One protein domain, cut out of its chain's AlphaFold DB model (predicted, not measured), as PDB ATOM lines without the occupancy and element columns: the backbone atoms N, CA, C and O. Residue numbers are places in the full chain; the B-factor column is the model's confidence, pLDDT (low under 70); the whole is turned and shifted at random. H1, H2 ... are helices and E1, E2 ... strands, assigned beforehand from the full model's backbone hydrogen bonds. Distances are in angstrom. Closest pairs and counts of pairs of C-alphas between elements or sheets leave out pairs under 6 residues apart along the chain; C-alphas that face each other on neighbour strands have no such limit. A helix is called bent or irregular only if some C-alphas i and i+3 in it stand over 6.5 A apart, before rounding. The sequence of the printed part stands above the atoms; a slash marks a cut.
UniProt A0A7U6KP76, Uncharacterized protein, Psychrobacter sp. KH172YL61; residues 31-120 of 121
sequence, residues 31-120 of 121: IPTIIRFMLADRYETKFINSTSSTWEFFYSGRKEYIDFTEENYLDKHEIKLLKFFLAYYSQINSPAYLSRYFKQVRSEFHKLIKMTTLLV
ATOM      1  N   ILE A  31      12.852  57.477  15.492       97.12
ATOM      2  CA  ILE A  31      13.030  56.024  15.502       97.12
ATOM      3  C   ILE A  31      12.729  55.547  14.078       97.12
ATOM      4  O   ILE A  31      11.604  55.754  13.613       97.12
ATOM      5  N   PRO A  32      13.686  54.922  13.372       95.81
ATOM      6  CA  PRO A  32      13.427  54.380  12.044       95.81
ATOM      7  C   PRO A  32      12.286  53.359  12.084       95.81
ATOM      8  O   PRO A  32      12.274  52.486  12.952       95.81
ATOM      9  N   THR A  33      11.348  53.422  11.134       97.25
ATOM     10  CA  THR A  33      10.249  52.439  11.013       97.25
ATOM     11  C   THR A  33      10.785  51.015  10.898       97.25
ATOM     12  O   THR A  33      10.250  50.092  11.501       97.25
ATOM     13  N   ILE A  34      11.878  50.839  10.153       97.44
ATOM     14  CA  ILE A  34      12.571  49.561   9.994       97.44
ATOM     15  C   ILE A  34      13.918  49.660  10.701       97.44
ATOM     16  O   ILE A  34      14.783  50.430  10.285       97.44
ATOM     17  N   ILE A  35      14.110  48.843  11.730       96.81
ATOM     18  CA  ILE A  35      15.384  48.711  12.438       96.81
ATOM     19  C   ILE A  35      16.058  47.449  11.904       96.81
ATOM     20  O   ILE A  35      15.559  46.346  12.117       96.81
ATOM     21  N   ARG A  36      17.161  47.604  11.165       95.81
ATOM     22  CA  ARG A  36      17.890  46.484  10.548       95.81
ATOM     23  C   ARG A  36      18.922  45.910  11.511       95.81
ATOM     24  O   ARG A  36      19.655  46.663  12.147       95.81
ATOM     25  N   PHE A  37      19.029  44.589  11.561       95.06
ATOM     26  CA  PHE A  37      20.095  43.893  12.274       95.06
ATOM     27  C   PHE A  37      21.247  43.648  11.301       95.06
ATOM     28  O   PHE A  37      21.243  42.688  10.532       95.06
ATOM     29  N   MET A  38      22.219  44.561  11.300       88.81
ATOM     30  CA  MET A  38      23.291  44.603  10.293       88.81
ATOM     31  C   MET A  38      24.181  43.356  10.289       88.81
ATOM     32  O   MET A  38      24.743  43.009   9.255       88.81
ATOM     33  N   LEU A  39      24.282  42.671  11.428       88.75
ATOM     34  CA  LEU A  39      25.098  41.472  11.611       88.75
ATOM     35  C   LEU A  39      24.269  40.179  11.558       88.75
ATOM     36  O   LEU A  39      24.716  39.150  12.053       88.75
ATOM     37  N   ALA A  40      23.039  40.227  11.037       92.69
ATOM     38  CA  ALA A  40      22.171  39.058  10.991       92.69
ATOM     39  C   ALA A  40      22.634  38.031   9.943       92.69
ATOM     40  O   ALA A  40      22.628  38.326   8.743       92.69
ATOM     41  N   ASP A  41      22.914  36.797  10.358       92.38
ATOM     42  CA  ASP A  41      23.248  35.673   9.474       92.38
ATOM     43  C   ASP A  41      21.993  35.073   8.812       92.38
ATOM     44  O   ASP A  41      20.867  35.358   9.215       92.38
ATOM     45  N   ARG A  42      22.147  34.297   7.732       94.12
ATOM     46  CA  ARG A  42      21.116  33.806   6.794       94.12
ATOM     47  C   ARG A  42      19.779  33.420   7.433       94.12
ATOM     48  O   ARG A  42      18.745  33.766   6.871       94.12
ATOM     49  N   TYR A  43      19.811  32.717   8.559       94.19
ATOM     50  CA  TYR A  43      18.627  32.155   9.216       94.19
ATOM     51  C   TYR A  43      18.037  33.049  10.314       94.19
ATOM     52  O   TYR A  43      17.045  32.687  10.940       94.19
ATOM     53  N   GLU A  44      18.637  34.210  10.559       96.19
ATOM     54  CA  GLU A  44      18.192  35.178  11.554       96.19
ATOM     55  C   GLU A  44      17.225  36.200  10.948       96.19
ATOM     56  O   GLU A  44      17.281  36.539   9.759       96.19
ATOM     57  N   THR A  45      16.352  36.740  11.795       97.31
ATOM     58  CA  THR A  45      15.513  37.887  11.459       97.31
ATOM     59  C   THR A  45      16.397  39.071  11.069       97.31
ATOM     60  O   THR A  45      17.360  39.402  11.752       97.31
ATOM     61  N   LYS A  46      16.073  39.726   9.950       96.12
ATOM     62  CA  LYS A  46      16.905  40.798   9.374       96.12
ATOM     63  C   LYS A  46      16.544  42.190   9.861       96.12
ATOM     64  O   LYS A  46      17.356  43.109   9.766       96.12
ATOM     65  N   PHE A  47      15.310  42.368  10.305       96.88
ATOM     66  CA  PHE A  47      14.805  43.647  10.764       96.88
ATOM     67  C   PHE A  47      13.562  43.462  11.624       96.88
ATOM     68  O   PHE A  47      12.889  42.435  11.550       96.88
ATOM     69  N   ILE A  48      13.234  44.505  12.376       97.38
ATOM     70  CA  ILE A  48      11.974  44.639  13.106       97.38
ATOM     71  C   ILE A  48      11.265  45.929  12.693       97.38
ATOM     72  O   ILE A  48      11.906  46.897  12.269       97.38
ATOM     73  N   ASN A  49       9.936  45.936  12.815       97.38
ATOM     74  CA  ASN A  49       9.123  47.128  12.609       97.38
ATOM     75  C   ASN A  49       8.929  47.866  13.942       97.38
ATOM     76  O   ASN A  49       8.243  47.373  14.840       97.38
ATOM     77  N   SER A  50       9.508  49.059  14.069       95.38
ATOM     78  CA  SER A  50       9.478  49.838  15.310       95.38
ATOM     79  C   SER A  50       8.091  50.383  15.664       95.38
ATOM     80  O   SER A  50       7.818  50.644  16.843       95.38
ATOM     81  N   THR A  51       7.191  50.503  14.681       94.88
ATOM     82  CA  THR A  51       5.815  50.974  14.908       94.88
ATOM     83  C   THR A  51       4.933  49.912  15.552       94.88
ATOM     84  O   THR A  51       3.935  50.263  16.176       94.88
ATOM     85  N   SER A  52       5.322  48.635  15.479       95.44
ATOM     86  CA  SER A  52       4.607  47.546  16.140       95.44
ATOM     87  C   SER A  52       4.591  47.728  17.659       95.44
ATOM     88  O   SER A  52       5.564  48.191  18.265       95.44
ATOM     89  N   SER A  53       3.480  47.353  18.284       93.31
ATOM     90  CA  SER A  53       3.328  47.321  19.740       93.31
ATOM     91  C   SER A  53       4.052  46.138  20.389       93.31
ATOM     92  O   SER A  53       4.246  46.120  21.599       93.31
ATOM     93  N   THR A  54       4.528  45.191  19.579       95.38
ATOM     94  CA  THR A  54       5.375  44.073  19.998       95.38
ATOM     95  C   THR A  54       6.540  43.903  19.028       95.38
ATOM     96  O   THR A  54       6.388  44.095  17.818       95.38
ATOM     97  N   TRP A  55       7.715  43.538  19.537       96.94
ATOM     98  CA  TRP A  55       8.850  43.111  18.719       96.94
ATOM     99  C   TRP A  55       9.127  41.637  18.965       96.94
ATOM    100  O   TRP A  55       9.463  41.235  20.076       96.94
ATOM    101  N   GLU A  56       9.022  40.848  17.903       97.06
ATOM    102  CA  GLU A  56       9.325  39.424  17.892       97.06
ATOM    103  C   GLU A  56      10.364  39.159  16.809       97.06
ATOM    104  O   GLU A  56      10.210  39.601  15.667       97.06
ATOM    105  N   PHE A  57      11.441  38.467  17.164       97.56
ATOM    106  CA  PHE A  57      12.497  38.141  16.214       97.56
ATOM    107  C   PHE A  57      13.308  36.926  16.662       97.56
ATOM    108  O   PHE A  57      13.361  36.584  17.843       97.56
ATOM    109  N   PHE A  58      13.953  36.271  15.702       97.19
ATOM    110  CA  PHE A  58      14.890  35.182  15.935       97.19
ATOM    111  C   PHE A  58      16.316  35.654  15.648       97.19
ATOM    112  O   PHE A  58      16.602  36.124  14.546       97.19
ATOM    113  N   TYR A  59      17.209  35.541  16.627       96.06
ATOM    114  CA  TYR A  59      18.600  35.971  16.501       96.06
ATOM    115  C   TYR A  59      19.509  35.129  17.404       96.06
ATOM    116  O   TYR A  59      19.147  34.803  18.533       96.06
ATOM    117  N   SER A  60      20.685  34.744  16.908       93.00
ATOM    118  CA  SER A  60      21.684  33.914  17.593       93.00
ATOM    119  C   SER A  60      21.104  32.641  18.222       93.00
ATOM    120  O   SER A  60      21.400  32.293  19.367       93.00
ATOM    121  N   GLY A  61      20.232  31.951  17.480       92.75
ATOM    122  CA  GLY A  61      19.603  30.706  17.927       92.75
ATOM    123  C   GLY A  61      18.464  30.881  18.937       92.75
ATOM    124  O   GLY A  61      17.993  29.889  19.491       92.75
ATOM    125  N   ARG A  62      18.025  32.115  19.217       92.00
ATOM    126  CA  ARG A  62      17.022  32.421  20.248       92.00
ATOM    127  C   ARG A  62      15.863  33.220  19.681       92.00
ATOM    128  O   ARG A  62      16.045  34.075  18.821       92.00
ATOM    129  N   LYS A  63      14.672  32.951  20.212       95.25
ATOM    130  CA  LYS A  63      13.483  33.768  19.988       95.25
ATOM    131  C   LYS A  63      13.410  34.842  21.070       95.25
ATOM    132  O   LYS A  63      13.372  34.520  22.254       95.25
ATOM    133  N   GLU A  64      13.380  36.094  20.649       95.94
ATOM    134  CA  GLU A  64      13.194  37.261  21.504       95.94
ATOM    135  C   GLU A  64      11.769  37.795  21.324       95.94
ATOM    136  O   GLU A  64      11.228  37.800  20.214       95.94
ATOM    137  N   TYR A  65      11.164  38.237  22.425       95.62
ATOM    138  CA  TYR A  65       9.839  38.848  22.445       95.62
ATOM    139  C   TYR A  65       9.832  40.030  23.415       95.62
ATOM    140  O   TYR A  65      10.264  39.911  24.566       95.62
ATOM    141  N   ILE A  66       9.367  41.176  22.929       95.31
ATOM    142  CA  ILE A  66       9.226  42.420  23.682       95.31
ATOM    143  C   ILE A  66       7.813  42.931  23.456       95.31
ATOM    144  O   ILE A  66       7.417  43.154  22.313       95.31
ATOM    145  N   ASP A  67       7.083  43.143  24.543       93.38
ATOM    146  CA  ASP A  67       5.737  43.697  24.521       93.38
ATOM    147  C   ASP A  67       5.750  45.109  25.111       93.38
ATOM    148  O   ASP A  67       6.169  45.312  26.252       93.38
ATOM    149  N   PHE A  68       5.326  46.089  24.310       91.25
ATOM    150  CA  PHE A  68       5.195  47.480  24.736       91.25
ATOM    151  C   PHE A  68       3.774  47.808  25.225       91.25
ATOM    152  O   PHE A  68       3.553  48.941  25.636       91.25
ATOM    153  N   THR A  69       2.845  46.844  25.185       85.12
ATOM    154  CA  THR A  69       1.434  46.989  25.594       85.12
ATOM    155  C   THR A  69       1.156  46.585  27.038       85.12
ATOM    156  O   THR A  69       0.055  46.819  27.530       85.12
ATOM    157  N   GLU A  70       2.134  46.007  27.752       65.56
ATOM    158  CA  GLU A  70       2.064  45.807  29.208       65.56
ATOM    159  C   GLU A  70       2.150  47.181  29.916       65.56
ATOM    160  O   GLU A  70       3.144  47.537  30.551       65.56
ATOM    161  N   GLU A  71       1.097  47.975  29.734       57.16
ATOM    162  CA  GLU A  71       0.991  49.431  29.890       57.16
ATOM    163  C   GLU A  71       0.602  49.879  31.296       57.16
ATOM    164  O   GLU A  71       0.470  51.074  31.539       57.16
ATOM    165  N   ASN A  72       0.443  48.967  32.259       60.59
ATOM    166  CA  ASN A  72      -0.113  49.342  33.565       60.59
ATOM    167  C   ASN A  72       0.711  50.409  34.317       60.59
ATOM    168  O   ASN A  72       0.214  50.956  35.298       60.59
ATOM    169  N   TYR A  73       1.941  50.723  33.881       65.94
ATOM    170  CA  TYR A  73       2.817  51.671  34.575       65.94
ATOM    171  C   TYR A  73       3.702  52.566  33.699       65.94
ATOM    172  O   TYR A  73       4.464  53.326  34.279       65.94
ATOM    173  N   LEU A  74       3.658  52.499  32.363       84.56
ATOM    174  CA  LEU A  74       4.450  53.395  31.504       84.56
ATOM    175  C   LEU A  74       3.524  54.192  30.596       84.56
ATOM    176  O   LEU A  74       2.622  53.616  29.994       84.56
ATOM    177  N   ASP A  75       3.774  55.491  30.459       87.00
ATOM    178  CA  ASP A  75       3.067  56.319  29.497       87.00
ATOM    179  C   ASP A  75       3.756  56.310  28.122       87.00
ATOM    180  O   ASP A  75       4.827  55.725  27.899       87.00
ATOM    181  N   LYS A  76       3.095  56.926  27.136       90.06
ATOM    182  CA  LYS A  76       3.551  56.949  25.739       90.06
ATOM    183  C   LYS A  76       4.975  57.507  25.571       90.06
ATOM    184  O   LYS A  76       5.670  57.113  24.633       90.06
ATOM    185  N   HIS A  77       5.419  58.417  26.438       91.88
ATOM    186  CA  HIS A  77       6.738  59.041  26.381       91.88
ATOM    187  C   HIS A  77       7.819  58.120  26.949       91.88
ATOM    188  O   HIS A  77       8.873  57.998  26.316       91.88
ATOM    189  N   GLU A  78       7.572  57.413  28.063       92.12
ATOM    190  CA  GLU A  78       8.497  56.370  28.527       92.12
ATOM    191  C   GLU A  78       8.607  55.251  27.490       92.12
ATOM    192  O   GLU A  78       9.717  54.823  27.171       92.12
ATOM    193  N   ILE A  79       7.484  54.823  26.898       92.81
ATOM    194  CA  ILE A  79       7.482  53.817  25.825       92.81
ATOM    195  C   ILE A  79       8.304  54.305  24.628       92.81
ATOM    196  O   ILE A  79       9.116  53.549  24.086       92.81
ATOM    197  N   LYS A  80       8.148  55.572  24.219       95.06
ATOM    198  CA  LYS A  80       8.921  56.148  23.111       95.06
ATOM    199  C   LYS A  80      10.419  56.169  23.408       95.06
ATOM    200  O   LYS A  80      11.200  55.735  22.561       95.06
ATOM    201  N   LEU A  81      10.828  56.627  24.591       95.44
ATOM    202  CA  LEU A  81      12.235  56.608  25.005       95.44
ATOM    203  C   LEU A  81      12.795  55.191  25.043       95.44
ATOM    204  O   LEU A  81      13.894  54.936  24.555       95.44
ATOM    205  N   LEU A  82      12.023  54.259  25.586       94.62
ATOM    206  CA  LEU A  82      12.417  52.870  25.684       94.62
ATOM    207  C   LEU A  82      12.615  52.256  24.287       94.62
ATOM    208  O   LEU A  82      13.657  51.650  24.029       94.62
ATOM    209  N   LYS A  83      11.685  52.481  23.348       96.19
ATOM    210  CA  LYS A  83      11.848  52.069  21.943       96.19
ATOM    211  C   LYS A  83      13.068  52.725  21.299       96.19
ATOM    212  O   LYS A  83      13.806  52.047  20.589       96.19
ATOM    213  N   PHE A  84      13.309  54.010  21.564       96.88
ATOM    214  CA  PHE A  84      14.473  54.733  21.054       96.88
ATOM    215  C   PHE A  84      15.792  54.119  21.546       96.88
ATOM    216  O   PHE A  84      16.669  53.832  20.731       96.88
ATOM    217  N   PHE A  85      15.923  53.844  22.847       95.62
ATOM    218  CA  PHE A  85      17.130  53.232  23.408       95.62
ATOM    219  C   PHE A  85      17.386  51.834  22.855       95.62
ATOM    220  O   PHE A  85      18.520  51.524  22.497       95.62
ATOM    221  N   LEU A  86      16.349  51.001  22.739       95.81
ATOM    222  CA  LEU A  86      16.497  49.664  22.166       95.81
ATOM    223  C   LEU A  86      16.853  49.715  20.678       95.81
ATOM    224  O   LEU A  86      17.722  48.964  20.236       95.81
ATOM    225  N   ALA A  87      16.225  50.617  19.917       95.69
ATOM    226  CA  ALA A  87      16.548  50.827  18.512       95.69
ATOM    227  C   ALA A  87      18.019  51.216  18.358       95.69
ATOM    228  O   ALA A  87      18.753  50.528  17.652       95.69
ATOM    229  N   TYR A  88      18.471  52.240  19.085       94.31
ATOM    230  CA  TYR A  88      19.861  52.680  19.062       94.31
ATOM    231  C   TYR A  88      20.822  51.559  19.479       94.31
ATOM    232  O   TYR A  88      21.752  51.249  18.739       94.31
ATOM    233  N   TYR A  89      20.552  50.883  20.602       93.44
ATOM    234  CA  TYR A  89      21.359  49.762  21.087       93.44
ATOM    235  C   TYR A  89      21.507  48.664  20.026       93.44
ATOM    236  O   TYR A  89      22.616  48.193  19.792       93.44
ATOM    237  N   SER A  90      20.422  48.289  19.342       93.50
ATOM    238  CA  SER A  90      20.441  47.240  18.311       93.50
ATOM    239  C   SER A  90      21.231  47.601  17.047       93.50
ATOM    240  O   SER A  90      21.556  46.715  16.262       93.50
ATOM    241  N   GLN A  91      21.519  48.890  16.824       91.00
ATOM    242  CA  GLN A  91      22.348  49.332  15.697       91.00
ATOM    243  C   GLN A  91      23.844  49.206  15.988       91.00
ATOM    244  O   GLN A  91      24.629  49.029  15.062       91.00
ATOM    245  N   ILE A  92      24.240  49.300  17.260       90.69
ATOM    246  CA  ILE A  92      25.649  49.282  17.679       90.69
ATOM    247  C   ILE A  92      26.062  47.964  18.352       90.69
ATOM    248  O   ILE A  92      27.248  47.662  18.418       90.69
ATOM    249  N   ASN A  93      25.100  47.172  18.833       91.12
ATOM    250  CA  ASN A  93      25.325  45.929  19.566       91.12
ATOM    251  C   ASN A  93      24.474  44.781  19.009       91.12
ATOM    252  O   ASN A  93      23.485  44.989  18.307       91.12
ATOM    253  N   SER A  94      24.816  43.551  19.401       91.31
ATOM    254  CA  SER A  94      24.001  42.373  19.088       91.31
ATOM    255  C   SER A  94      22.590  42.476  19.701       91.31
ATOM    256  O   SER A  94      22.467  42.731  20.907       91.31
ATOM    257  N   PRO A  95      21.520  42.216  18.923       93.25
ATOM    258  CA  PRO A  95      20.143  42.202  19.412       93.25
ATOM    259  C   PRO A  95      19.772  40.915  20.173       93.25
ATOM    260  O   PRO A  95      18.656  40.825  20.676       93.25
ATOM    261  N   ALA A  96      20.688  39.945  20.321       91.50
ATOM    262  CA  ALA A  96      20.442  38.630  20.938       91.50
ATOM    263  C   ALA A  96      19.890  38.654  22.379       91.50
ATOM    264  O   ALA A  96      19.481  37.615  22.883       91.50
ATOM    265  N   TYR A  97      19.921  39.806  23.056       91.19
ATOM    266  CA  TYR A  97      19.432  39.981  24.428       91.19
ATOM    267  C   TYR A  97      18.578  41.241  24.591       91.19
ATOM    268  O   TYR A  97      18.496  41.806  25.686       91.19
ATOM    269  N   LEU A  98      17.968  41.733  23.510       94.19
ATOM    270  CA  LEU A  98      17.246  43.004  23.529       94.19
ATOM    271  C   LEU A  98      16.096  43.005  24.551       94.19
ATOM    272  O   LEU A  98      15.894  44.016  25.223       94.19
ATOM    273  N   SER A  99      15.409  41.873  24.768       94.44
ATOM    274  CA  SER A  99      14.369  41.766  25.807       94.44
ATOM    275  C   SER A  99      14.918  41.896  27.231       94.44
ATOM    276  O   SER A  99      14.228  42.377  28.133       94.44
ATOM    277  N   ARG A 100      16.180  41.515  27.463       93.88
ATOM    278  CA  ARG A 100      16.846  41.709  28.756       93.88
ATOM    279  C   ARG A 100      17.131  43.190  29.001       93.88
ATOM    280  O   ARG A 100      16.901  43.663  30.113       93.88
ATOM    281  N   TYR A 101      17.593  43.915  27.983       93.62
ATOM    282  CA  TYR A 101      17.800  45.364  28.068       93.62
ATOM    283  C   TYR A 101      16.484  46.114  28.246       93.62
ATOM    284  O   TYR A 101      16.399  46.996  29.097       93.62
ATOM    285  N   PHE A 102      15.434  45.694  27.537       94.38
ATOM    286  CA  PHE A 102      14.075  46.187  27.749       94.38
ATOM    287  C   PHE A 102      13.666  46.091  29.221       94.38
ATOM    288  O   PHE A 102      13.297  47.095  29.827       94.38
ATOM    289  N   LYS A 103      13.794  44.902  29.825       93.19
ATOM    290  CA  LYS A 103      13.430  44.666  31.230       93.19
ATOM    291  C   LYS A 103      14.231  45.537  32.201       93.19
ATOM    292  O   LYS A 103      13.663  46.016  33.178       93.19
ATOM    293  N   GLN A 104      15.522  45.754  31.935       92.94
ATOM    294  CA  GLN A 104      16.375  46.618  32.758       92.94
ATOM    295  C   GLN A 104      15.925  48.079  32.688       92.94
ATOM    296  O   GLN A 104      15.608  48.662  33.720       92.94
ATOM    297  N   VAL A 105      15.813  48.645  31.483       91.50
ATOM    298  CA  VAL A 105      15.385  50.042  31.282       91.50
ATOM    299  C   VAL A 105      13.980  50.269  31.850       91.50
ATOM    300  O   VAL A 105      13.757  51.231  32.580       91.50
ATOM    301  N   ARG A 106      13.049  49.336  31.600       91.19
ATOM    302  CA  ARG A 106      11.697  49.352  32.181       91.19
ATOM    303  C   ARG A 106      11.738  49.373  33.709       91.19
ATOM    304  O   ARG A 106      10.994  50.123  34.332       91.19
ATOM    305  N   SER A 107      12.604  48.564  34.321       90.81
ATOM    306  CA  SER A 107      12.755  48.545  35.776       90.81
ATOM    307  C   SER A 107      13.251  49.880  36.329       90.81
ATOM    308  O   SER A 107      12.835  50.245  37.427       90.81
ATOM    309  N   GLU A 108      14.126  50.592  35.621       90.31
ATOM    310  CA  GLU A 108      14.590  51.913  36.056       90.31
ATOM    311  C   GLU A 108      13.477  52.961  35.954       90.31
ATOM    312  O   GLU A 108      13.259  53.696  36.915       90.31
ATOM    313  N   PHE A 109      12.685  52.962  34.873       89.06
ATOM    314  CA  PHE A 109      11.496  53.819  34.799       89.06
ATOM    315  C   PHE A 109      10.517  53.536  35.941       89.06
ATOM    316  O   PHE A 109      10.109  54.463  36.632       89.06
ATOM    317  N   HIS A 110      10.217  52.268  36.233       87.75
ATOM    318  CA  HIS A 110       9.349  51.925  37.364       87.75
ATOM    319  C   HIS A 110       9.888  52.417  38.717       87.75
ATOM    320  O   HIS A 110       9.101  52.836  39.566       87.75
ATOM    321  N   LYS A 111      11.208  52.363  38.948       88.88
ATOM    322  CA  LYS A 111      11.816  52.898  40.179       88.88
ATOM    323  C   LYS A 111      11.634  54.410  40.265       88.88
ATOM    324  O   LYS A 111      11.177  54.892  41.297       88.88
ATOM    325  N   LEU A 112      11.935  55.130  39.183       87.19
ATOM    326  CA  LEU A 112      11.777  56.584  39.116       87.19
ATOM    327  C   LEU A 112      10.325  56.997  39.364       87.19
ATOM    328  O   LEU A 112      10.074  57.870  40.184       87.19
ATOM    329  N   ILE A 113       9.368  56.310  38.737       85.00
ATOM    330  CA  ILE A 113       7.934  56.573  38.912       85.00
ATOM    331  C   ILE A 113       7.532  56.417  40.375       85.00
ATOM    332  O   ILE A 113       6.945  57.331  40.950       85.00
ATOM    333  N   LYS A 114       7.906  55.297  41.005       82.44
ATOM    334  CA  LYS A 114       7.611  55.053  42.424       82.44
ATOM    335  C   LYS A 114       8.214  56.118  43.339       82.44
ATOM    336  O   LYS A 114       7.549  56.536  44.281       82.44
ATOM    337  N   MET A 115       9.447  56.558  43.073       80.00
ATOM    338  CA  MET A 115      10.091  57.628  43.844       80.00
ATOM    339  C   MET A 115       9.323  58.948  43.723       80.00
ATOM    340  O   MET A 115       9.096  59.612  44.730       80.00
ATOM    341  N   THR A 116       8.876  59.300  42.517       68.50
ATOM    342  CA  THR A 116       8.105  60.526  42.280       68.50
ATOM    343  C   THR A 116       6.725  60.467  42.933       68.50
ATOM    344  O   THR A 116       6.280  61.464  43.487       68.50
ATOM    345  N   THR A 117       6.054  59.310  42.941       63.16
ATOM    346  CA  THR A 117       4.749  59.156  43.609       63.16
ATOM    347  C   THR A 117       4.855  59.236  45.137       63.16
ATOM    348  O   THR A 117       3.963  59.784  45.776       63.16
ATOM    349  N   LEU A 118       5.946  58.740  45.733       58.03
ATOM    350  CA  LEU A 118       6.185  58.819  47.183       58.03
ATOM    351  C   LEU A 118       6.499  60.242  47.681       58.03
ATOM    352  O   LEU A 118       6.361  60.497  48.869       58.03
ATOM    353  N   LEU A 119       6.912  61.156  46.800       46.84
ATOM    354  CA  LEU A 119       7.190  62.561  47.132       46.84
ATOM    355  C   LEU A 119       5.930  63.444  47.189       46.84
ATOM    356  O   LEU A 119       6.031  64.615  47.546       46.84
ATOM    357  N   VAL A 120       4.763  62.912  46.812       45.50
ATOM    358  CA  VAL A 120       3.489  63.657  46.721       45.50
ATOM    359  C   VAL A 120       2.548  63.346  47.906       45.50
ATOM    360  O   VAL A 120       1.406  63.799  47.921       45.50
TER     361      VAL A 120
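AT A GLANCE: This is residues 31 to 120 of the 121 residues of an uncharacterized protein of Psychrobacter sp. KH172YL61 (UniProt A0A7U6KP76). Two helices fold back on each other as a helical hairpin, H1 and H2, with two small strand hairpins beside them: E3 and E4 pack on the first part of H2, E1 packs on the later part of H1, and E2 pairs with E1. At the far end of H2, residues 115 to 120 stick out. The printed part has 90 residues, with four named strands and then two named helices; each two-strand sheet, E1 - E2 and E3 - E4, is antiparallel, and the class is mixed, helices and strands. It is only just compact, close to loose, with a radius of gyration of the C-alphas of 14.2 A, and spans 53 by 22 by 21 A.

IN THESE COORDINATES: Find C-alpha 34 at (12.571, 49.561, 9.994), where E1 begins, residues 34 to 36. E2 is residues 47 to 49, E3 residues 54 to 59 and E4 residues 62 to 67, 16.5 A long. H1, residues 76 to 92, runs 24.7 A; H2, residues 95 to 118, runs 35.2 A to C-alpha 118 at (6.185, 58.819, 47.183). H2 is irregular: C-alphas 96 and 99 are 8.4 A apart.

HOW THE PARTS SIT: In the hairpin E1 and E2, N 35 and O 48 are within hydrogen-bond range at 3.0 A. The closest C-alphas of E2 and E3 are Ile 48 and Trp 55, 6.6 A. In the hairpin E3 and E4, look at N 55 and O 66, 2.8 A. Closest C-alphas are Ile 66 and Ser 99 for E4 and H2, 5.6 A, and Ile 35 and Ala 87 for E1 and H1, 6.5 A. H1 and H2 touch, closest at C-alphas Leu 86 and Leu 98, 6.8 A, at a shallow tilt of 32 degrees, opposite ways. E1 and H2 are apart. Every O i to N i+4 pair is within hydrogen-bond range in H1, and 18 of 20 in H2.

THE WHOLE: The C-alphas farthest apart, Arg 42 and Val 120, are 52.9 A apart. The printed part has no cut, and no link is long. Residues 70 to 73 and 116 to 120 have pLDDT under 70.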